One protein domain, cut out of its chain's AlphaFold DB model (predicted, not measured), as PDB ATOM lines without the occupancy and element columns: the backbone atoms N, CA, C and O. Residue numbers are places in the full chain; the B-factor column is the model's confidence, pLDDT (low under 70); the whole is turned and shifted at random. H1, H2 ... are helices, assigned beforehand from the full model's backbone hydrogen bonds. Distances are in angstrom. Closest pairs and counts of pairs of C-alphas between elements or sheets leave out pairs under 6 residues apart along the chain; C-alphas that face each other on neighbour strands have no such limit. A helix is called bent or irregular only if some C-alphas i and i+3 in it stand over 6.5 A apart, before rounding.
ATOM      1  N   SER A   4     302.124 263.255 300.806       66.06
ATOM      2  CA  SER A   4     302.881 262.527 299.784       66.06
ATOM      3  C   SER A   4     302.450 262.876 298.356       66.06
ATOM      4  O   SER A   4     303.279 262.866 297.448       66.06
ATOM      5  N   LEU A   5     301.168 263.191 298.135       78.44
ATOM      6  CA  LEU A   5     300.648 263.564 296.817       78.44
ATOM      7  C   LEU A   5     301.046 264.999 296.462       78.44
ATOM      8  O   LEU A   5     301.481 265.235 295.341       78.44
ATOM      9  N   PHE A   6     300.997 265.931 297.419       82.88
ATOM     10  CA  PHE A   6     301.407 267.322 297.188       82.88
ATOM     11  C   PHE A   6     302.895 267.432 296.814       82.88
ATOM     12  O   PHE A   6     303.226 268.053 295.805       82.88
ATOM     13  N   VAL A   7     303.781 266.744 297.551       84.56
ATOM     14  CA  VAL A   7     305.216 266.650 297.212       84.56
ATOM     15  C   VAL A   7     305.411 266.029 295.827       84.56
ATOM     16  O   VAL A   7     306.166 266.551 295.012       84.56
ATOM     17  N   THR A   8     304.679 264.954 295.519       86.81
ATOM     18  CA  THR A   8     304.753 264.286 294.210       86.81
ATOM     19  C   THR A   8     304.317 265.207 293.068       86.81
ATOM     20  O   THR A   8     304.922 265.186 291.995       86.81
ATOM     21  N   HIS A   9     303.292 266.035 293.272       88.81
ATOM     22  CA  HIS A   9     302.848 266.995 292.265       88.81
ATOM     23  C   HIS A   9     303.884 268.094 292.021       88.81
ATOM     24  O   HIS A   9     304.116 268.417 290.861       88.81
ATOM     25  N   ILE A  10     304.541 268.612 293.064       87.75
ATOM     26  CA  ILE A  10     305.670 269.550 292.927       87.75
ATOM     27  C   ILE A  10     306.814 268.875 292.155       87.75
ATOM     28  O   ILE A  10     307.260 269.373 291.126       87.75
ATOM     29  N   GLU A  11     307.225 267.665 292.539       88.31
ATOM     30  CA  GLU A  11     308.301 266.946 291.838       88.31
ATOM     31  C   GLU A  11     308.019 266.698 290.348       88.31
ATOM     32  O   GLU A  11     308.927 266.754 289.515       88.31
ATOM     33  N   ASN A  12     306.763 266.466 289.980       89.25
ATOM     34  CA  ASN A  12     306.390 266.163 288.600       89.25
ATOM     35  C   ASN A  12     306.143 267.405 287.731       89.25
ATOM     36  O   ASN A  12     305.972 267.274 286.513       89.25
ATOM     37  N   GLN A  13     306.137 268.606 288.312       88.38
ATOM     38  CA  GLN A  13     305.957 269.836 287.551       88.38
ATOM     39  C   GLN A  13     307.179 270.161 286.701       88.38
ATOM     40  O   GLN A  13     308.330 269.968 287.095       88.38
ATOM     41  N   SER A  14     306.901 270.669 285.500       89.56
ATOM     42  CA  SER A  14     307.896 271.148 284.552       89.56
ATOM     43  C   SER A  14     307.797 272.664 284.358       89.56
ATOM     44  O   SER A  14     306.690 273.214 284.327       89.56
ATOM     45  N   PRO A  15     308.908 273.350 284.028       88.44
ATOM     46  CA  PRO A  15     308.879 274.789 283.763       88.44
ATOM     47  C   PRO A  15     307.934 275.203 282.628       88.44
ATOM     48  O   PRO A  15     307.480 276.344 282.553       88.44
ATOM     49  N   ARG A  16     307.621 274.282 281.705       88.62
ATOM     50  CA  ARG A  16     306.665 274.530 280.620       88.62
ATOM     51  C   ARG A  16     305.227 274.617 281.135       88.62
ATOM     52  O   ARG A  16     304.459 275.402 280.582       88.62
ATOM     53  N   GLN A  17     304.865 273.810 282.133       89.62
ATOM     54  CA  GLN A  17     303.549 273.871 282.774       89.62
ATOM     55  C   GLN A  17     303.409 275.179 283.549       89.62
ATOM     56  O   GLN A  17     302.456 275.910 283.292       89.62
ATOM     57  N   LEU A  18     304.418 275.541 284.348       88.19
ATOM     58  CA  LEU A  18     304.451 276.796 285.111       88.19
ATOM     59  C   LEU A  18     304.269 278.026 284.215       88.19
ATOM     60  O   LEU A  18     303.418 278.867 284.470       88.19
ATOM     61  N   ARG A  19     304.979 278.099 283.081       87.00
ATOM     62  CA  ARG A  19     304.828 279.218 282.128       87.00
ATOM     63  C   ARG A  19     303.435 279.330 281.509       87.00
ATOM     64  O   ARG A  19     303.041 280.426 281.112       87.00
ATOM     65  N   LYS A  20     302.741 278.206 281.321       89.62
ATOM     66  CA  LYS A  20     301.403 278.177 280.713       89.62
ATOM     67  C   LYS A  20     300.311 278.466 281.733       89.62
ATOM     68  O   LYS A  20     299.320 279.099 281.371       89.62
ATOM     69  N   TYR A  21     300.489 277.993 282.962       90.12
ATOM     70  CA  TYR A  21     299.524 278.165 284.032       90.12
ATOM     71  C   TYR A  21     299.261 279.656 284.265       90.12
ATOM     72  O   TYR A  21     300.190 280.461 284.294       90.12
ATOM     73  N   LEU A  22     297.980 280.036 284.286       85.94
ATOM     74  CA  LEU A  22     297.511 281.425 284.398       85.94
ATOM     75  C   LEU A  22     298.155 282.420 283.407       85.94
ATOM     76  O   LEU A  22     298.191 283.624 283.653       85.94
ATOM     77  N   ASN A  23     298.656 281.931 282.262       86.62
ATOM     78  CA  ASN A  23     299.457 282.705 281.308       86.62
ATOM     79  C   ASN A  23     300.684 283.397 281.936       86.62
ATOM     80  O   ASN A  23     301.127 284.433 281.432       86.62
ATOM     81  N   TYR A  24     301.257 282.813 282.991       86.62
ATOM     82  CA  TYR A  24     302.350 283.391 283.768       86.62
ATOM     83  C   TYR A  24     303.519 283.873 282.899       86.62
ATOM     84  O   TYR A  24     303.919 285.028 282.974       86.62
ATOM     85  N   GLY A  25     303.988 283.058 281.947       82.88
ATOM     86  CA  GLY A  25     305.098 283.445 281.069       82.88
ATOM     87  C   GLY A  25     304.804 284.643 280.150       82.88
ATOM     88  O   GLY A  25     305.737 285.287 279.680       82.88
ATOM     89  N   LYS A  26     303.531 284.957 279.868       85.19
ATOM     90  CA  LYS A  26     303.156 286.194 279.159       85.19
ATOM     91  C   LYS A  26     303.105 287.384 280.116       85.19
ATOM     92  O   LYS A  26     303.539 288.458 279.718       85.19
ATOM     93  N   LYS A  27     302.598 287.181 281.338       84.12
ATOM     94  CA  LYS A  27     302.524 288.212 282.382       84.12
ATOM     95  C   LYS A  27     303.913 288.692 282.801       84.12
ATOM     96  O   LYS A  27     304.144 289.894 282.782       84.12
ATOM     97  N   VAL A  28     304.855 287.772 283.036       83.50
ATOM     98  CA  VAL A  28     306.266 288.084 283.350       83.50
ATOM     99  C   VAL A  28     306.880 288.986 282.277       83.50
ATOM    100  O   VAL A  28     307.351 290.075 282.576       83.50
ATOM    101  N   LYS A  29     306.777 288.600 280.998       81.75
ATOM    102  CA  LYS A  29     307.334 289.378 279.871       81.75
ATOM    103  C   LYS A  29     306.730 290.768 279.697       81.75
ATOM    104  O   LYS A  29     307.329 291.610 279.036       81.75
ATOM    105  N   ARG A  30     305.515 290.977 280.203       81.31
ATOM    106  CA  ARG A  30     304.804 292.257 280.141       81.31
ATOM    107  C   ARG A  30     304.950 293.075 281.423       81.31
ATOM    108  O   ARG A  30     304.486 294.208 281.441       81.31
ATOM    109  N   GLY A  31     305.568 292.522 282.471       76.12
ATOM    110  CA  GLY A  31     305.615 293.141 283.795       76.12
ATOM    111  C   GLY A  31     304.235 293.265 284.458       76.12
ATOM    112  O   GLY A  31     304.032 294.184 285.242       76.12
ATOM    113  N   GLU A  32     303.292 292.375 284.121       80.56
ATOM    114  CA  GLU A  32     301.902 292.325 284.632       80.56
ATOM    115  C   GLU A  32     301.754 291.344 285.820       80.56
ATOM    116  O   GLU A  32     300.695 290.734 286.018       80.56
ATOM    117  N   VAL A  33     302.849 291.100 286.542       80.00
ATOM    118  CA  VAL A  33     302.851 290.348 287.802       80.00
ATOM    119  C   VAL A  33     302.740 291.381 288.918       80.00
ATOM    120  O   VAL A  33     303.724 292.003 289.301       80.00
ATOM    121  N   ASP A  34     301.510 291.633 289.347       78.50
ATOM    122  CA  ASP A  34     301.145 292.598 290.379       78.50
ATOM    123  C   ASP A  34     300.725 291.899 291.681       78.50
ATOM    124  O   ASP A  34     300.617 290.671 291.751       78.50
ATOM    125  N   ASP A  35     300.482 292.688 292.733       79.31
ATOM    126  CA  ASP A  35     300.006 292.158 294.016       79.31
ATOM    127  C   ASP A  35     298.671 291.412 293.852       79.31
ATOM    128  O   ASP A  35     298.489 290.369 294.469       79.31
ATOM    129  N   ASP A  36     297.789 291.845 292.946       84.06
ATOM    130  CA  ASP A  36     296.527 291.154 292.645       84.06
ATOM    131  C   ASP A  36     296.763 289.731 292.107       84.06
ATOM    132  O   ASP A  36     296.083 288.777 292.509       84.06
ATOM    133  N   PHE A  37     297.747 289.546 291.221       85.44
ATOM    134  CA  PHE A  37     298.142 288.218 290.755       85.44
ATOM    135  C   PHE A  37     298.701 287.359 291.894       85.44
ATOM    136  O   PHE A  37     298.330 286.190 292.015       85.44
ATOM    137  N   CYS A  38     299.540 287.931 292.755       83.25
ATOM    138  CA  CYS A  38     300.089 287.233 293.916       83.25
ATOM    139  C   CYS A  38     299.003 286.860 294.938       83.25
ATOM    140  O   CYS A  38     298.988 285.732 295.434       83.25
ATOM    141  N   GLN A  39     298.041 287.749 295.201       86.56
ATOM    142  CA  GLN A  39     296.881 287.480 296.053       86.56
ATOM    143  C   GLN A  39     296.052 286.332 295.482       86.56
ATOM    144  O   GLN A  39     295.573 285.470 296.222       86.56
ATOM    145  N   TRP A  40     295.916 286.280 294.156       88.75
ATOM    146  CA  TRP A  40     295.221 285.185 293.499       88.75
ATOM    147  C   TRP A  40     295.961 283.848 293.640       88.75
ATOM    148  O   TRP A  40     295.315 282.842 293.936       88.75
ATOM    149  N   LEU A  41     297.295 283.827 293.521       88.69
ATOM    150  CA  LEU A  41     298.094 282.622 293.787       88.69
ATOM    151  C   LEU A  41     297.919 282.143 295.233       88.69
ATOM    152  O   LEU A  41     297.634 280.966 295.449       88.69
ATOM    153  N   VAL A  42     298.019 283.044 296.215       88.12
ATOM    154  CA  VAL A  42     297.835 282.704 297.636       88.12
ATOM    155  C   VAL A  42     296.425 282.182 297.906       88.12
ATOM    156  O   VAL A  42     296.264 281.200 298.629       88.12
ATOM    157  N   ARG A  43     295.400 282.764 297.271       89.31
ATOM    158  CA  ARG A  43     294.022 282.267 297.362       89.31
ATOM    159  C   ARG A  43     293.891 280.841 296.827       89.31
ATOM    160  O   ARG A  43     293.253 280.025 297.482       89.31
ATOM    161  N   ILE A  44     294.500 280.538 295.678       89.88
ATOM    162  CA  ILE A  44     294.506 279.178 295.118       89.88
ATOM    163  C   ILE A  44     295.195 278.217 296.090       89.88
ATOM    164  O   ILE A  44     294.670 277.147 296.376       89.88
ATOM    165  N   ILE A  45     296.348 278.602 296.644       88.81
ATOM    166  CA  ILE A  45     297.111 277.769 297.584       88.81
ATOM    167  C   ILE A  45     296.296 277.468 298.852       88.81
ATOM    168  O   ILE A  45     296.280 276.316 299.301       88.81
ATOM    169  N   ALA A  46     295.614 278.470 299.412       85.62
ATOM    170  CA  ALA A  46     294.875 278.360 300.668       85.62
ATOM    171  C   ALA A  46     293.549 277.588 300.543       85.62
ATOM    172  O   ALA A  46     293.166 276.885 301.476       85.62
ATOM    173  N   ASP A  47     292.861 277.692 299.404       85.75
ATOM    174  CA  ASP A  47     291.525 277.122 299.215       85.75
ATOM    175  C   ASP A  47     291.595 275.664 298.724       85.75
ATOM    176  O   ASP A  47     291.787 275.364 297.545       85.75
ATOM    177  N   ASN A  48     291.468 274.734 299.672       80.69
ATOM    178  CA  ASN A  48     291.500 273.291 299.439       80.69
ATOM    179  C   ASN A  48     290.145 272.691 299.024       80.69
ATOM    180  O   ASN A  48     290.108 271.499 298.716       80.69
ATOM    181  N   GLU A  49     289.064 273.472 299.052       83.00
ATOM    182  CA  GLU A  49     287.720 273.031 298.668       83.00
ATOM    183  C   GLU A  49     287.446 273.304 297.186       83.00
ATOM    184  O   GLU A  49     286.746 272.529 296.534       83.00
ATOM    185  N   VAL A  50     288.016 274.389 296.652       86.31
ATOM    186  CA  VAL A  50     287.768 274.844 295.277       86.31
ATOM    187  C   VAL A  50     288.808 274.332 294.280       86.31
ATOM    188  O   VAL A  50     288.442 274.021 293.147       86.31
ATOM    189  N   TYR A  51     290.083 274.241 294.672       88.12
ATOM    190  CA  TYR A  51     291.179 273.930 293.748       88.12
ATOM    191  C   TYR A  51     291.778 272.540 293.974       88.12
ATOM    192  O   TYR A  51     292.028 272.114 295.108       88.12
ATOM    193  N   GLU A  52     292.071 271.845 292.874       89.38
ATOM    194  CA  GLU A  52     292.714 270.529 292.917       89.38
ATOM    195  C   GLU A  52     294.162 270.621 293.422       89.38
ATOM    196  O   GLU A  52     294.838 271.640 293.278       89.38
ATOM    197  N   GLN A  53     294.689 269.529 293.992       86.88
ATOM    198  CA  GLN A  53     296.063 269.507 294.520       86.88
ATOM    199  C   GLN A  53     297.120 269.845 293.456       86.88
ATOM    200  O   GLN A  53     298.125 270.472 293.788       86.88
ATOM    201  N   GLU A  54     296.882 269.487 292.191       89.12
ATOM    202  CA  GLU A  54     297.753 269.842 291.064       89.12
ATOM    203  C   GLU A  54     297.811 271.355 290.824       89.12
ATOM    204  O   GLU A  54     298.895 271.927 290.705       89.12
ATOM    205  N   GLU A  55     296.656 272.022 290.800       89.81
ATOM    206  CA  GLU A  55     296.551 273.472 290.601       89.81
ATOM    207  C   GLU A  55     297.149 274.246 291.777       89.81
ATOM    208  O   GLU A  55     297.844 275.249 291.589       89.81
ATOM    209  N   ARG A  56     296.945 273.736 292.994       91.12
ATOM    210  CA  ARG A  56     297.530 274.289 294.220       91.12
ATOM    211  C   ARG A  56     299.047 274.173 294.229       91.12
ATOM    212  O   ARG A  56     299.726 275.126 294.599       91.12
ATOM    213  N   ALA A  57     299.584 273.038 293.787       91.06
ATOM    214  CA  ALA A  57     301.022 272.845 293.674       91.06
ATOM    215  C   ALA A  57     301.633 273.757 292.590       91.06
ATOM    216  O   ALA A  57     302.708 274.309 292.808       91.06
ATOM    217  N   LEU A  58     300.950 273.965 291.456       91.69
ATOM    218  CA  LEU A  58     301.388 274.903 290.409       91.69
ATOM    219  C   LEU A  58     301.391 276.352 290.911       91.69
ATOM    220  O   LEU A  58     302.343 277.092 290.667       91.69
ATOM    221  N   ALA A  59     300.336 276.763 291.621       91.50
ATOM    222  CA  ALA A  59     300.262 278.092 292.220       91.50
ATOM    223  C   ALA A  59     301.349 278.294 293.287       91.50
ATOM    224  O   ALA A  59     301.962 279.360 293.337       91.50
ATOM    225  N   PHE A  60     301.630 277.257 294.082       92.56
ATOM    226  CA  PHE A  60     302.715 277.255 295.059       92.56
ATOM    227  C   PHE A  60     304.081 277.463 294.399       92.56
ATOM    228  O   PHE A  60     304.794 278.379 294.796       92.56
ATOM    229  N   GLU A  61     304.441 276.693 293.366       91.38
ATOM    230  CA  GLU A  61     305.735 276.866 292.683       91.38
ATOM    231  C   GLU A  61     305.890 278.253 292.034       91.38
ATOM    232  O   GLU A  61     306.992 278.806 292.031       91.38
ATOM    233  N   LEU A  62     304.806 278.850 291.524       90.62
ATOM    234  CA  LEU A  62     304.841 280.229 291.022       90.62
ATOM    235  C   LEU A  62     305.078 281.247 292.147       90.62
ATOM    236  O   LEU A  62     305.918 282.130 291.989       90.62
ATOM    237  N   ALA A  63     304.394 281.107 293.286       89.38
ATOM    238  CA  ALA A  63     304.579 281.988 294.442       89.38
ATOM    239  C   ALA A  63     305.983 281.849 295.063       89.38
ATOM    240  O   ALA A  63     306.599 282.848 295.445       89.38
ATOM    241  N   VAL A  64     306.526 280.624 295.097       90.62
ATOM    242  CA  VAL A  64     307.934 280.372 295.434       90.62
ATOM    243  C   VAL A  64     308.841 281.100 294.448       90.62
ATOM    244  O   VAL A  64     309.764 281.780 294.876       90.62
ATOM    245  N   GLY A  65     308.583 280.985 293.143       88.62
ATOM    246  CA  GLY A  65     309.385 281.632 292.109       88.62
ATOM    247  C   GLY A  65     309.495 283.144 292.299       88.62
ATOM    248  O   GLY A  65     310.608 283.660 292.346       88.62
ATOM    249  N   GLU A  66     308.368 283.827 292.500       87.38
ATOM    250  CA  GLU A  66     308.342 285.268 292.799       87.38
ATOM    251  C   GLU A  66     309.087 285.604 294.100       87.38
ATOM    252  O   GLU A  66     309.908 286.518 294.142       87.38
ATOM    253  N   SER A  67     308.892 284.800 295.149       87.69
ATOM    254  CA  SER A  67     309.583 284.997 296.430       87.69
ATOM    255  C   SER A  67     311.100 284.795 296.322       87.69
ATOM    256  O   SER A  67     311.869 285.472 297.001       87.69
ATOM    257  N   LEU A  68     311.557 283.873 295.467       88.31
ATOM    258  CA  LEU A  68     312.977 283.621 295.211       88.31
ATOM    259  C   LEU A  68     313.624 284.738 294.389       88.31
ATOM    260  O   LEU A  68     314.796 285.044 294.602       88.31
ATOM    261  N   ILE A  69     312.874 285.357 293.474       86.94
ATOM    262  CA  ILE A  69     313.344 286.492 292.671       86.94
ATOM    263  C   ILE A  69     313.661 287.691 293.571       86.94
ATOM    264  O   ILE A  69     314.706 288.318 293.388       86.94
ATOM    265  N   ASP A  70     312.841 287.947 294.595       85.12
ATOM    266  CA  ASP A  70     313.068 289.021 295.574       85.12
ATOM    267  C   ASP A  70     314.396 288.888 296.336       85.12
ATOM    268  O   ASP A  70     315.029 289.886 296.699       85.12
ATOM    269  N   ILE A  71     314.823 287.652 296.604       88.00
ATOM    270  CA  ILE A  71     316.031 287.343 297.382       88.00
ATOM    271  C   ILE A  71     317.202 286.862 296.515       88.00
ATOM    272  O   ILE A  71     318.258 286.528 297.055       88.00
ATOM    273  N   TRP A  72     317.050 286.877 295.188       88.44
ATOM    274  CA  TRP A  72     318.001 286.318 294.222       88.44
ATOM    275  C   TRP A  72     319.434 286.821 294.427       88.44
ATOM    276  O   TRP A  72     320.368 286.035 294.594       88.44
ATOM    277  N   GLU A  73     319.599 288.144 294.487       86.81
ATOM    278  CA  GLU A  73     320.904 288.792 294.658       86.81
ATOM    279  C   GLU A  73     321.543 288.466 296.014       86.81
ATOM    280  O   GLU A  73     322.749 288.244 296.106       86.81
ATOM    281  N   LYS A  74     320.731 288.373 297.074       86.31
ATOM    282  CA  LYS A  74     321.215 288.048 298.423       86.31
ATOM    283  C   LYS A  74     321.725 286.609 298.499       86.31
ATOM    284  O   LYS A  74     322.768 286.364 299.098       86.31
ATOM    285  N   LEU A  75     321.027 285.672 297.854       86.69
ATOM    286  CA  LEU A  75     321.437 284.267 297.784       86.69
ATOM    287  C   LEU A  75     322.705 284.072 296.944       86.69
ATOM    288  O   LEU A  75     323.522 283.214 297.267       86.69
ATOM    289  N   GLY A  76     322.888 284.867 295.884       82.62
ATOM    290  CA  GLY A  76     324.078 284.808 295.029       82.62
ATOM    291  C   GLY A  76     325.359 285.340 295.682       82.62
ATOM    292  O   GLY A  76     326.452 284.944 295.280       82.62
ATOM    293  N   GLN A  77     325.235 286.220 296.680       85.19
ATOM    294  CA  GLN A  77     326.364 286.871 297.362       85.19
ATOM    295  C   GLN A  77     326.772 286.189 298.678       85.19
ATOM    296  O   GLN A  77     327.833 286.496 299.223       85.19
ATOM    297  N   ALA A  78     325.947 285.286 299.207       84.12
ATOM    298  CA  ALA A  78     326.208 284.599 300.466       84.12
ATOM    299  C   ALA A  78     327.267 283.490 300.322       84.12
ATOM    300  O   ALA A  78     327.373 282.820 299.293       84.12
ATOM    301  N   ASN A  79     328.049 283.272 301.383       83.25
ATOM    302  CA  ASN A  79     329.044 282.201 301.420       83.25
ATOM    303  C   ASN A  79     328.368 280.836 301.577       83.25
ATOM    304  O   ASN A  79     327.453 280.673 302.380       83.25
ATOM    305  N   LEU A  80     328.864 279.834 300.849       82.94
ATOM    306  CA  LEU A  80     328.342 278.473 300.936       82.94
ATOM    307  C   LEU A  80     328.848 277.770 302.198       82.94
ATOM    308  O   LEU A  80     330.051 277.730 302.468       82.94
ATOM    309  N   VAL A  81     327.920 277.160 302.932       82.62
ATOM    310  CA  VAL A  81     328.199 276.341 304.115       82.62
ATOM    311  C   VAL A  81     327.762 274.899 303.861       82.62
ATOM    312  O   VAL A  81     326.903 274.620 303.028       82.62
ATOM    313  N   ARG A  82     328.385 273.953 304.568       78.44
ATOM    314  CA  ARG A  82     327.983 272.546 304.528       78.44
ATOM    315  C   ARG A  82     326.698 272.353 305.324       78.44
ATOM    316  O   ARG A  82     326.670 272.635 306.520       78.44
ATOM    317  N   LEU A  83     325.674 271.828 304.664       79.69
ATOM    318  CA  LEU A  83     324.411 271.449 305.281       79.69
ATOM    319  C   LEU A  83     324.277 269.934 305.353       79.69
ATOM    320  O   LEU A  83     324.667 269.222 304.431       79.69
ATOM    321  N   PHE A  84     323.676 269.460 306.437       77.12
ATOM    322  CA  PHE A  84     323.191 268.092 306.544       77.12
ATOM    323  C   PHE A  84     321.670 268.126 306.553       77.12
ATOM    324  O   PHE A  84     321.083 268.547 307.545       77.12
ATOM    325  N   ILE A  85     321.055 267.718 305.445       79.81
ATOM    326  CA  ILE A  85     319.601 267.611 305.317       79.81
ATOM    327  C   ILE A  85     319.244 266.138 305.552       79.81
ATOM    328  O   ILE A  85     319.637 265.296 304.741       79.81
ATOM    329  N   PRO A  86     318.571 265.791 306.660       70.12
ATOM    330  CA  PRO A  86     318.165 264.418 306.914       70.12
ATOM    331  C   PRO A  86     317.080 263.980 305.921       70.12
ATOM    332  O   PRO A  86     316.125 264.705 305.649       70.12
ATOM    333  N   GLY A  87     317.202 262.756 305.403       74.62
ATOM    334  CA  GLY A  87     316.199 262.152 304.525       74.62
ATOM    335  C   GLY A  87     316.387 262.463 303.037       74.62
ATOM    336  O   GLY A  87     317.502 262.673 302.560       74.62
ATOM    337  N   LYS A  88     315.287 262.395 302.278       79.56
ATOM    338  CA  LYS A  88     315.294 262.615 300.828       79.56
ATOM    339  C   LYS A  88     315.241 264.112 300.529       79.56
ATOM    340  O   LYS A  88     314.366 264.822 301.022       79.56
ATOM    341  N   VAL A  89     316.176 264.580 299.707       83.56
ATOM    342  CA  VAL A  89     316.206 265.968 299.243       83.56
ATOM    343  C   VAL A  89     315.246 266.111 298.064       83.56
ATOM    344  O   VAL A  89     315.594 265.791 296.933       83.56
ATOM    345  N   ASP A  90     314.033 266.567 298.363       89.31
ATOM    346  CA  ASP A  90     313.014 266.916 297.373       89.31
ATOM    347  C   ASP A  90     312.993 268.440 297.142       89.31
ATOM    348  O   ASP A  90     313.410 269.239 297.987       89.31
ATOM    349  N   ARG A  91     312.470 268.879 296.000       90.88
ATOM    350  CA  ARG A  91     312.360 270.279 295.582       90.88
ATOM    351  C   ARG A  91     311.572 271.123 296.573       90.88
ATOM    352  O   ARG A  91     311.969 272.251 296.841       90.88
ATOM    353  N   LEU A  92     310.502 270.576 297.158       90.31
ATOM    354  CA  LEU A  92     309.753 271.264 298.213       90.31
ATOM    355  C   LEU A  92     310.638 271.536 299.438       90.31
ATOM    356  O   LEU A  92     310.635 272.651 299.951       90.31
ATOM    357  N   THR A  93     311.432 270.552 299.870       89.25
ATOM    358  CA  THR A  93     312.391 270.704 300.977       89.25
ATOM    359  C   THR A  93     313.398 271.810 300.681       89.25
ATOM    360  O   THR A  93     313.662 272.649 301.538       89.25
ATOM    361  N   LEU A  94     313.912 271.860 299.450       90.94
ATOM    362  CA  LEU A  94     314.824 272.916 299.019       90.94
ATOM    363  C   LEU A  94     314.142 274.289 298.993       90.94
ATOM    364  O   LEU A  94     314.709 275.248 299.504       90.94
ATOM    365  N   TYR A  95     312.921 274.400 298.463       92.12
ATOM    366  CA  TYR A  95     312.171 275.658 298.447       92.12
ATOM    367  C   TYR A  95     311.894 276.191 299.847       92.12
ATOM    368  O   TYR A  95     312.152 277.363 300.116       92.12
ATOM    369  N   LEU A  96     311.430 275.331 300.751       90.88
ATOM    370  CA  LEU A  96     311.178 275.711 302.137       90.88
ATOM    371  C   LEU A  96     312.477 276.097 302.857       90.88
ATOM    372  O   LEU A  96     312.473 277.070 303.598       90.88
ATOM    373  N   GLY A  97     313.591 275.410 302.583       89.06
ATOM    374  CA  GLY A  97     314.909 275.776 303.112       89.06
ATOM    375  C   GLY A  97     315.411 277.133 302.627       89.06
ATOM    376  O   GLY A  97     315.937 277.922 303.404       89.06
ATOM    377  N   VAL A  98     315.200 277.460 301.351       91.19
ATOM    378  CA  VAL A  98     315.591 278.773 300.819       91.19
ATOM    379  C   VAL A  98     314.682 279.891 301.336       91.19
ATOM    380  O   VAL A  98     315.150 281.018 301.499       91.19
ATOM    381  N   LEU A  99     313.399 279.626 301.587       90.06
ATOM    382  CA  LEU A  99     312.430 280.638 302.029       90.06
ATOM    383  C   LEU A  99     312.347 280.812 303.552       90.06
ATOM    384  O   LEU A  99     311.756 281.789 303.997       90.06
ATOM    385  N   ASP A 100     312.958 279.929 304.342       88.38
ATOM    386  CA  ASP A 100     312.934 280.010 305.803       88.38
ATOM    387  C   ASP A 100     313.709 281.229 306.325       88.38
ATOM    388  O   ASP A 100     314.934 281.319 306.212       88.38
ATOM    389  N   GLU A 101     312.991 282.177 306.927       86.00
ATOM    390  CA  GLU A 101     313.579 283.385 307.508       86.00
ATOM    391  C   GLU A 101     314.341 283.120 308.812       86.00
ATOM    392  O   GLU A 101     315.149 283.954 309.223       86.00
ATOM    393  N   SER A 102     314.136 281.962 309.447       85.12
ATOM    394  CA  SER A 102     314.862 281.580 310.660       85.12
ATOM    395  C   SER A 102     316.288 281.075 310.392       85.12
ATOM    396  O   SER A 102     317.103 281.044 311.317       85.12
ATOM    397  N   GLN A 103     316.609 280.712 309.143       84.62
ATOM    398  CA  GLN A 103     317.938 280.250 308.739       84.62
ATOM    399  C   GLN A 103     318.884 281.399 308.388       84.62
ATOM    400  O   GLN A 103     318.472 282.457 307.902       84.62
ATOM    401  N   SER A 104     320.186 281.172 308.584       88.69
ATOM    402  CA  SER A 104     321.194 282.138 308.144       88.69
ATOM    403  C   SER A 104     321.235 282.227 306.614       88.69
ATOM    404  O   SER A 104     320.868 281.286 305.903       88.69
ATOM    405  N   TRP A 105     321.706 283.354 306.076       88.88
ATOM    406  CA  TRP A 105     321.819 283.526 304.624       88.88
ATOM    407  C   TRP A 105     322.738 282.486 303.979       88.88
ATOM    408  O   TRP A 105     322.482 282.077 302.850       88.88
ATOM    409  N   GLU A 106     323.762 282.019 304.692       88.62
ATOM    410  CA  GLU A 106     324.645 280.948 304.233       88.62
ATOM    411  C   GLU A 106     323.930 279.591 304.128       88.62
ATOM    412  O   GLU A 106     324.143 278.844 303.172       88.62
ATOM    413  N   GLU A 107     323.055 279.272 305.086       87.50
ATOM    414  CA  GLU A 107     322.253 278.043 305.070       87.50
ATOM    415  C   GLU A 107     321.191 278.100 303.959       87.50
ATOM    416  O   GLU A 107     321.041 277.158 303.177       87.50
ATOM    417  N   ARG A 108     320.523 279.244 303.786       90.62
ATOM    418  CA  ARG A 108     319.585 279.461 302.669       90.62
ATOM    419  C   ARG A 108     320.294 279.363 301.312       90.62
ATOM    420  O   ARG A 108     319.785 278.731 300.388       90.62
ATOM    421  N   ALA A 109     321.499 279.923 301.197       90.12
ATOM    422  CA  ALA A 109     322.313 279.852 299.983       90.12
ATOM    423  C   ALA A 109     322.798 278.431 299.662       90.12
ATOM    424  O   ALA A 109     322.914 278.070 298.491       90.12
ATOM    425  N   ALA A 110     323.033 277.593 300.672       89.25
ATOM    426  CA  ALA A 110     323.376 276.193 300.459       89.25
ATOM    427  C   ALA A 110     322.183 275.373 299.918       89.25
ATOM    428  O   ALA A 110     322.368 274.602 298.975       89.25
ATOM    429  N   HIS A 111     320.951 275.598 300.400       90.38
ATOM    430  CA  HIS A 111     319.745 275.016 299.778       90.38
ATOM    431  C   HIS A 111     319.540 275.525 298.340       90.38
ATOM    432  O   HIS A 111     319.185 274.757 297.444       90.38
ATOM    433  N   TRP A 112     319.823 276.808 298.098       91.31
ATOM    434  CA  TRP A 112     319.773 277.416 296.767       91.31
ATOM    435  C   TRP A 112     320.784 276.786 295.798       91.31
ATOM    436  O   TRP A 112     320.463 276.514 294.639       91.31
ATOM    437  N   HIS A 113     321.996 276.495 296.277       90.69
ATOM    438  CA  HIS A 113     323.019 275.806 295.497       90.69
ATOM    439  C   HIS A 113     322.608 274.371 295.154       90.69
ATOM    440  O   HIS A 113     322.723 273.966 293.999       90.69
ATOM    441  N   LEU A 114     322.062 273.626 296.119       90.12
ATOM    442  CA  LEU A 114     321.554 272.272 295.879       90.12
ATOM    443  C   LEU A 114     320.413 272.262 294.854       90.12
ATOM    444  O   LEU A 114     320.392 271.414 293.967       90.12
ATOM    445  N   LEU A 115     319.505 273.245 294.900       91.25
ATOM    446  CA  LEU A 115     318.444 273.393 293.896       91.25
ATOM    447  C   LEU A 115     319.014 273.590 292.483       91.25
ATOM    448  O   LEU A 115     318.471 273.060 291.512       91.25
ATOM    449  N   ARG A 116     320.117 274.335 292.356       91.00
ATOM    450  CA  ARG A 116     320.813 274.532 291.081       91.00
ATOM    451  C   ARG A 116     321.428 273.239 290.545       91.00
ATOM    452  O   ARG A 116     321.374 273.019 289.335       91.00
ATOM    453  N   GLU A 117     322.030 272.433 291.415       90.56
ATOM    454  CA  GLU A 117     322.706 271.186 291.040       90.56
ATOM    455  C   GLU A 117     321.711 270.072 290.695       90.56
ATOM    456  O   GLU A 117     321.800 269.491 289.613       90.56
ATOM    457  N   GLU A 118     320.725 269.832 291.561       90.06
ATOM    458  CA  GLU A 118     319.765 268.729 291.416       90.06
ATOM    459  C   GLU A 118     318.638 269.050 290.416       90.06
ATOM    460  O   GLU A 118     318.170 268.178 289.679       90.06
ATOM    461  N   TYR A 119     318.220 270.321 290.314       91.69
ATOM    462  CA  TYR A 119     317.093 270.747 289.472       91.69
ATOM    463  C   TYR A 119     317.475 271.843 288.454       91.69
ATOM    464  O   TYR A 119     316.847 272.911 288.404       91.69
ATOM    465  N   PRO A 120     318.418 271.582 287.522       90.81
ATOM    466  CA  PRO A 120     318.985 272.607 286.638       90.81
ATOM    467  C   PRO A 120     317.957 273.246 285.692       90.81
ATOM    468  O   PRO A 120     318.088 274.412 285.311       90.81
ATOM    469  N   LYS A 121     316.904 272.509 285.309       91.06
ATOM    470  CA  LYS A 121     315.814 273.026 284.459       91.06
ATOM    471  C   LYS A 121     314.948 274.058 285.186       91.06
ATOM    472  O   LYS A 121     314.579 275.058 284.573       91.06
ATOM    473  N   HIS A 122     314.631 273.815 286.458       88.88
ATOM    474  CA  HIS A 122     313.858 274.744 287.285       88.88
ATOM    475  C   HIS A 122     314.696 275.966 287.631       88.88
ATOM    476  O   HIS A 122     314.235 277.085 287.431       88.88
ATOM    477  N   TRP A 123     315.962 275.762 287.999       90.69
ATOM    478  CA  TRP A 123     316.905 276.857 288.197       90.69
ATOM    479  C   TRP A 123     317.027 277.756 286.957       90.69
ATOM    480  O   TRP A 123     316.926 278.975 287.058       90.69
ATOM    481  N   SER A 124     317.178 277.163 285.765       90.00
ATOM    482  CA  SER A 124     317.305 277.929 284.514       90.00
ATOM    483  C   SER A 124     316.039 278.721 284.193       90.00
ATOM    484  O   SER A 124     316.111 279.807 283.624       90.00
ATOM    485  N   TRP A 125     314.871 278.182 284.549       90.25
ATOM    486  CA  TRP A 125     313.612 278.901 284.420       90.25
ATOM    487  C   TRP A 125     313.516 280.062 285.403       90.25
ATOM    488  O   TRP A 125     313.220 281.160 284.949       90.25
ATOM    489  N   LEU A 126     313.820 279.858 286.686       88.12
ATOM    490  CA  LEU A 126     313.822 280.938 287.677       88.12
ATOM    491  C   LEU A 126     314.789 282.059 287.275       88.12
ATOM    492  O   LEU A 126     314.428 283.227 287.337       88.12
ATOM    493  N   ARG A 127     315.972 281.704 286.756       89.19
ATOM    494  CA  ARG A 127     316.920 282.672 286.194       89.19
ATOM    495  C   ARG A 127     316.320 283.461 285.037       89.19
ATOM    496  O   ARG A 127     316.442 284.676 285.005       89.19
ATOM    497  N   GLN A 128     315.669 282.778 284.097       86.81
ATOM    498  CA  GLN A 128     315.012 283.447 282.979       86.81
ATOM    499  C   GLN A 128     313.899 284.384 283.460       86.81
ATOM    500  O   GLN A 128     313.756 285.461 282.903       86.81
ATOM    501  N   VAL A 129     313.118 283.996 284.471       83.62
ATOM    502  CA  VAL A 129     312.077 284.865 285.036       83.62
ATOM    503  C   VAL A 129     312.704 286.074 285.732       83.62
ATOM    504  O   VAL A 129     312.236 287.180 285.512       83.62
ATOM    505  N   HIS A 130     313.788 285.895 286.487       83.81
ATOM    506  CA  HIS A 130     314.534 286.998 287.095       83.81
ATOM    507  C   HIS A 130     315.101 287.974 286.043       83.81
ATOM    508  O   HIS A 130     314.999 289.184 286.208       83.81
ATOM    509  N   GLU A 131     315.655 287.462 284.938       84.06
ATOM    510  CA  GLU A 131     316.208 288.277 283.843       84.06
ATOM    511  C   GLU A 131     315.117 288.948 282.976       84.06
ATOM    512  O   GLU A 131     315.316 290.061 282.488       84.06
ATOM    513  N   GLU A 132     313.972 288.285 282.756       79.19
ATOM    514  CA  GLU A 132     312.825 288.810 281.989       79.19
ATOM    515  C   GLU A 132     311.896 289.704 282.827       79.19
ATOM    516  O   GLU A 132     311.136 290.493 282.262       79.19
ATOM    517  N   GLY A 133     311.939 289.569 284.154       64.31
ATOM    518  CA  GLY A 133     311.189 290.359 285.118       64.31
ATOM    519  C   GLY A 133     311.709 291.786 285.138       64.31
ATOM    520  O   GLY A 133     312.595 292.139 285.911       64.31
ATOM    521  N   ILE A 134     311.163 292.622 284.256       53.72
ATOM    522  CA  ILE A 134     311.391 294.065 284.274       53.72
ATOM    523  C   ILE A 134     311.017 294.559 285.673       53.72
ATOM    524  O   ILE A 134     309.880 294.400 286.107       53.72
ATOM    525  N   THR A 135     312.008 295.121 286.363       51.94
ATOM    526  CA  THR A 135     311.990 295.708 287.707       51.94
ATOM    527  C   THR A 135     310.733 296.543 287.996       51.94
ATOM    528  O   THR A 135     310.773 297.768 287.887       51.94
ATOM    529  N   ASN A 136     309.625 295.913 288.390       49.00
ATOM    530  CA  ASN A 136     308.386 296.589 288.781       49.00
ATOM    531  C   ASN A 136     308.102 296.350 290.271       49.00
ATOM    532  O   ASN A 136     307.397 295.436 290.668       49.00
ATOM    533  N   SER A 137     308.756 297.200 291.065       48.34
ATOM    534  CA  SER A 137     308.376 297.894 292.312       48.34
ATOM    535  C   SER A 137     307.490 297.282 293.414       48.34
ATOM    536  O   SER A 137     307.258 297.993 294.387       48.34
ATOM    537  N   ALA A 138     307.030 296.037 293.361       55.62
ATOM    538  CA  ALA A 138     306.363 295.409 294.504       55.62
ATOM    539  C   ALA A 138     307.023 294.066 294.807       55.62
ATOM    540  O   ALA A 138     306.689 293.048 294.213       55.62
ATOM    541  N   LYS A 139     307.988 294.077 295.729       66.69
ATOM    542  CA  LYS A 139     308.561 292.840 296.258       66.69
ATOM    543  C   LYS A 139     307.465 292.089 296.995       66.69
ATOM    544  O   LYS A 139     306.893 292.621 297.952       66.69
ATOM    545  N   LEU A 140     307.180 290.867 296.561       69.12
ATOM    546  CA  LEU A 140     306.184 290.007 297.188       69.12
ATOM    547  C   LEU A 140     306.485 289.854 298.682       69.12
ATOM    548  O   LEU A 140     305.591 290.039 299.501       69.12
ATOM    549  N   SER A 141     307.752 289.644 299.034       64.62
ATOM    550  CA  SER A 141     308.264 289.554 300.409       64.62
ATOM    551  C   SER A 141     307.946 290.764 301.303       64.62
ATOM    552  O   SER A 141     307.856 290.613 302.518       64.62
ATOM    553  N   GLU A 142     307.742 291.955 300.732       71.06
ATOM    554  CA  GLU A 142     307.414 293.179 301.482       71.06
ATOM    555  C   GLU A 142     305.894 293.447 301.547       71.06
ATOM    556  O   GLU A 142     305.446 294.314 302.300       71.06
ATOM    557  N   SER A 143     305.086 292.695 300.794       81.38
ATOM    558  CA  SER A 143     303.621 292.799 300.786       81.38
ATOM    559  C   SER A 143     302.968 291.961 301.896       81.38
ATOM    560  O   SER A 143     303.507 290.943 302.337       81.38
ATOM    561  N   ALA A 144     301.752 292.339 302.310       81.44
ATOM    562  CA  ALA A 144     300.948 291.517 303.223       81.44
ATOM    563  C   ALA A 144     300.707 290.109 302.642       81.44
ATOM    564  O   ALA A 144     300.776 289.116 303.363       81.44
ATOM    565  N   THR A 145     300.503 290.023 301.325       83.38
ATOM    566  CA  THR A 145     300.343 288.780 300.565       83.38
ATOM    567  C   THR A 145     301.549 287.848 300.709       83.38
ATOM    568  O   THR A 145     301.381 286.653 300.955       83.38
ATOM    569  N   GLY A 146     302.770 288.381 300.613       83.12
ATOM    570  CA  GLY A 146     303.988 287.592 300.794       83.12
ATOM    571  C   GLY A 146     304.199 287.140 302.230       83.12
ATOM    572  O   GLY A 146     304.600 286.002 302.442       83.12
ATOM    573  N   GLN A 147     303.845 287.962 303.224       86.06
ATOM    574  CA  GLN A 147     303.883 287.535 304.629       86.06
ATOM    575  C   GLN A 147     302.925 286.366 304.897       86.06
ATOM    576  O   GLN A 147     303.300 285.409 305.574       86.06
ATOM    577  N   PHE A 148     301.716 286.388 304.319       87.38
ATOM    578  CA  PHE A 148     300.799 285.243 304.382       87.38
ATOM    579  C   PHE A 148     301.382 283.998 303.709       87.38
ATOM    580  O   PHE A 148     301.264 282.898 304.247       87.38
ATOM    581  N   PHE A 149     302.025 284.158 302.552       89.06
ATOM    582  CA  PHE A 149     302.665 283.050 301.850       89.06
ATOM    583  C   PHE A 149     303.830 282.442 302.646       89.06
ATOM    584  O   PHE A 149     303.925 281.221 302.759       89.06
ATOM    585  N   LEU A 150     304.684 283.265 303.258       89.00
ATOM    586  CA  LEU A 150     305.781 282.793 304.107       89.00
ATOM    587  C   LEU A 150     305.256 282.077 305.359       89.00
ATOM    588  O   LEU A 150     305.737 280.993 305.684       89.00
ATOM    589  N   ALA A 151     304.206 282.604 305.995       88.50
ATOM    590  CA  ALA A 151     303.537 281.927 307.104       88.50
ATOM    591  C   ALA A 151     302.939 280.571 306.681       88.50
ATOM    592  O   ALA A 151     303.022 279.593 307.426       88.50
ATOM    593  N   TYR A 152     302.389 280.480 305.464       89.12
ATOM    594  CA  TYR A 152     301.939 279.213 304.892       89.12
ATOM    595  C   TYR A 152     303.105 278.237 304.667       89.12
ATOM    596  O   TYR A 152     302.983 277.060 304.997       89.12
ATOM    597  N   CYS A 153     304.255 278.701 304.169       89.31
ATOM    598  CA  CYS A 153     305.464 277.881 304.035       89.31
ATOM    599  C   CYS A 153     305.959 277.353 305.392       89.31
ATOM    600  O   CYS A 153     306.313 276.178 305.502       89.31
ATOM    601  N   GLU A 154     305.936 278.179 306.441       87.25
ATOM    602  CA  GLU A 154     306.263 277.737 307.801       87.25
ATOM    603  C   GLU A 154     305.285 276.677 308.317       87.25
ATOM    604  O   GLU A 154     305.705 275.681 308.911       87.25
ATOM    605  N   GLN A 155     303.983 276.872 308.088       88.25
ATOM    606  CA  GLN A 155     302.962 275.894 308.448       88.25
ATOM    607  C   GLN A 155     303.186 274.573 307.705       88.25
ATOM    608  O   GLN A 155     303.243 273.520 308.337       88.25
ATOM    609  N   LEU A 156     303.396 274.630 306.388       85.31
ATOM    610  CA  LEU A 156     303.645 273.464 305.545       85.31
ATOM    611  C   LEU A 156     304.900 272.701 305.993       85.31
ATOM    612  O   LEU A 156     304.896 271.474 306.054       85.31
ATOM    613  N   ARG A 157     305.963 273.415 306.383       83.56
ATOM    614  CA  ARG A 157     307.170 272.805 306.954       83.56
ATOM    615  C   ARG A 157     306.867 272.040 308.245       83.56
ATOM    616  O   ARG A 157     307.380 270.934 308.419       83.56
ATOM    617  N   ARG A 158     306.067 272.621 309.151       83.75
ATOM    618  CA  ARG A 158     305.677 271.979 310.421       83.75
ATOM    619  C   ARG A 158     304.796 270.756 310.191       83.75
ATOM    620  O   ARG A 158     304.974 269.765 310.888       83.75
ATOM    621  N   GLU A 159     303.882 270.826 309.226       82.31
ATOM    622  CA  GLU A 159     302.988 269.720 308.870       82.31
ATOM    623  C   GLU A 159     303.755 268.539 308.259       82.31
ATOM    624  O   GLU A 159     303.563 267.410 308.692       82.31
ATOM    625  N   ILE A 160     304.693 268.795 307.337       74.62
ATOM    626  CA  ILE A 160     305.486 267.738 306.678       74.62
ATOM    627  C   ILE A 160     306.624 267.221 307.586       74.62
ATOM    628  O   ILE A 160     307.224 266.181 307.320       74.62
ATOM    629  N   GLY A 161     306.934 267.926 308.679       67.44
ATOM    630  CA  GLY A 161     308.008 267.541 309.596       67.44
ATOM    631  C   GLY A 161     309.400 267.668 308.972       67.44
ATOM    632  O   GLY A 161     310.288 266.873 309.269       67.44
ATOM    633  N   ILE A 162     309.598 268.650 308.085       69.81
ATOM    634  CA  ILE A 162     310.879 268.856 307.402       69.81
ATOM    635  C   ILE A 162     311.883 269.480 308.378       69.81
ATOM    636  O   ILE A 162     311.838 270.677 308.696       69.81
ATOM    637  N   GLU A 163     312.838 268.662 308.814       68.50
ATOM    638  CA  GLU A 163     314.045 269.122 309.490       68.50
ATOM    639  C   GLU A 163     314.976 269.772 308.462       68.50
ATOM    640  O   GLU A 163     315.708 269.108 307.729       68.50
ATOM    641  N   LEU A 164     314.930 271.101 308.380       65.19
ATOM    642  CA  LEU A 164     315.893 271.847 307.583       65.19
ATOM    643  C   LEU A 164     317.272 271.718 308.231       65.19
ATOM    644  O   LEU A 164     317.439 271.969 309.427       65.19
ATOM    645  N   GLY A 165     318.243 271.283 307.435       60.69
ATOM    646  CA  GLY A 165     319.583 270.995 307.915       60.69
ATOM    647  C   GLY A 165     320.229 272.184 308.615       60.69
ATOM    648  O   GLY A 165     320.079 273.319 308.173       60.69
ATOM    649  N   SER A 166     320.982 271.915 309.685       64.56
ATOM    650  CA  SER A 166     321.797 272.922 310.373       64.56
ATOM    651  C   SER A 166     323.282 272.627 310.196       64.56
ATOM    652  O   SER A 166     323.746 271.493 310.377       64.56
TER     653      SER A 166
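This is residues 4 to 166 of the 356 residues of an uncharacterized protein of Gemmatimonadetes bacterium (UniProt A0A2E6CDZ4). A rounded, compact cluster of helices is built round one long helix, H4, which runs through the middle with a kink near residue 71. H1, H2 and H3 pack on its first part and H6 on its last residues; H2 and H7 lie side by side across one side of it, with H8 on the other side, and H5 and H6 form a hairpin. The class is all helix: 163 residues are printed, with eight named helices, H1 to H8 in chain order, and no named strand. The radius of gyration of the C-alphas is 14.8 A, and the spans are 39 by 36 by 29 A.

H1, residues 4 to 12, touches residues 53 to 61 alone of the hub H4, residues 53 to 77, at a steep tilt of 63 degrees; the closest C-alphas, of Ile 10 and Ala 57, are 5.7 A apart. H2, residues 15 to 30, touches H4 with residues 18 to 21 alone, closest at Leu 18 and Leu 58, C-alphas 6.4 A apart. H3, residues 35 to 46, touches residues 55 to 63 alone of H4, closest at Ile 45 and Arg 56, C-alphas 4.9 A apart. H5, residues 91 to 99, and H6, residues 105 to 118, are a hairpin at a shallow tilt of 25 degrees; the closest C-alphas, of Val 98 and Arg 108, are 4.5 A apart. H7, residues 120 to 132, touches H2 at a shallow tilt of 12 degrees, the same way, closest at Lys 29 and Glu 132, C-alphas 5.9 A apart. H6 and H7 only just touch, only at the corner, with 3 pairs of C-alphas within 8 A. H8, residues 144 to 160, touches H5 with residues 150 to 157 alone, closest at Leu 96 and Cys 153, C-alphas 6.4 A apart. H1 and H8 are apart. Every O i to N i+4 pair is within hydrogen-bond range in H1, H3, H5, H6, H7 and H8; in H2 it is 6 of 12, in H4 18 of 21.

H1 begins at C-alpha 4, (302.881, 262.527, 299.784). H2 is irregular, with C-alphas 22 and 25 8.5 A apart. H4, 35.0 A long, is irregular too, with C-alphas 70 and 73 7.9 A apart. H6 is 19.9 A long and H8 24.5 A, ending at C-alpha 160, (305.486, 267.738, 306.678).

The C-alphas farthest apart, of Glu 49 and Asn 79, are 42.4 A apart. The printed part has no cut. The links H4 to H5 and H7 to H8 are long. Model confidence is under 70 at residue 4, residues 133 to 141 and residues 161 to 166.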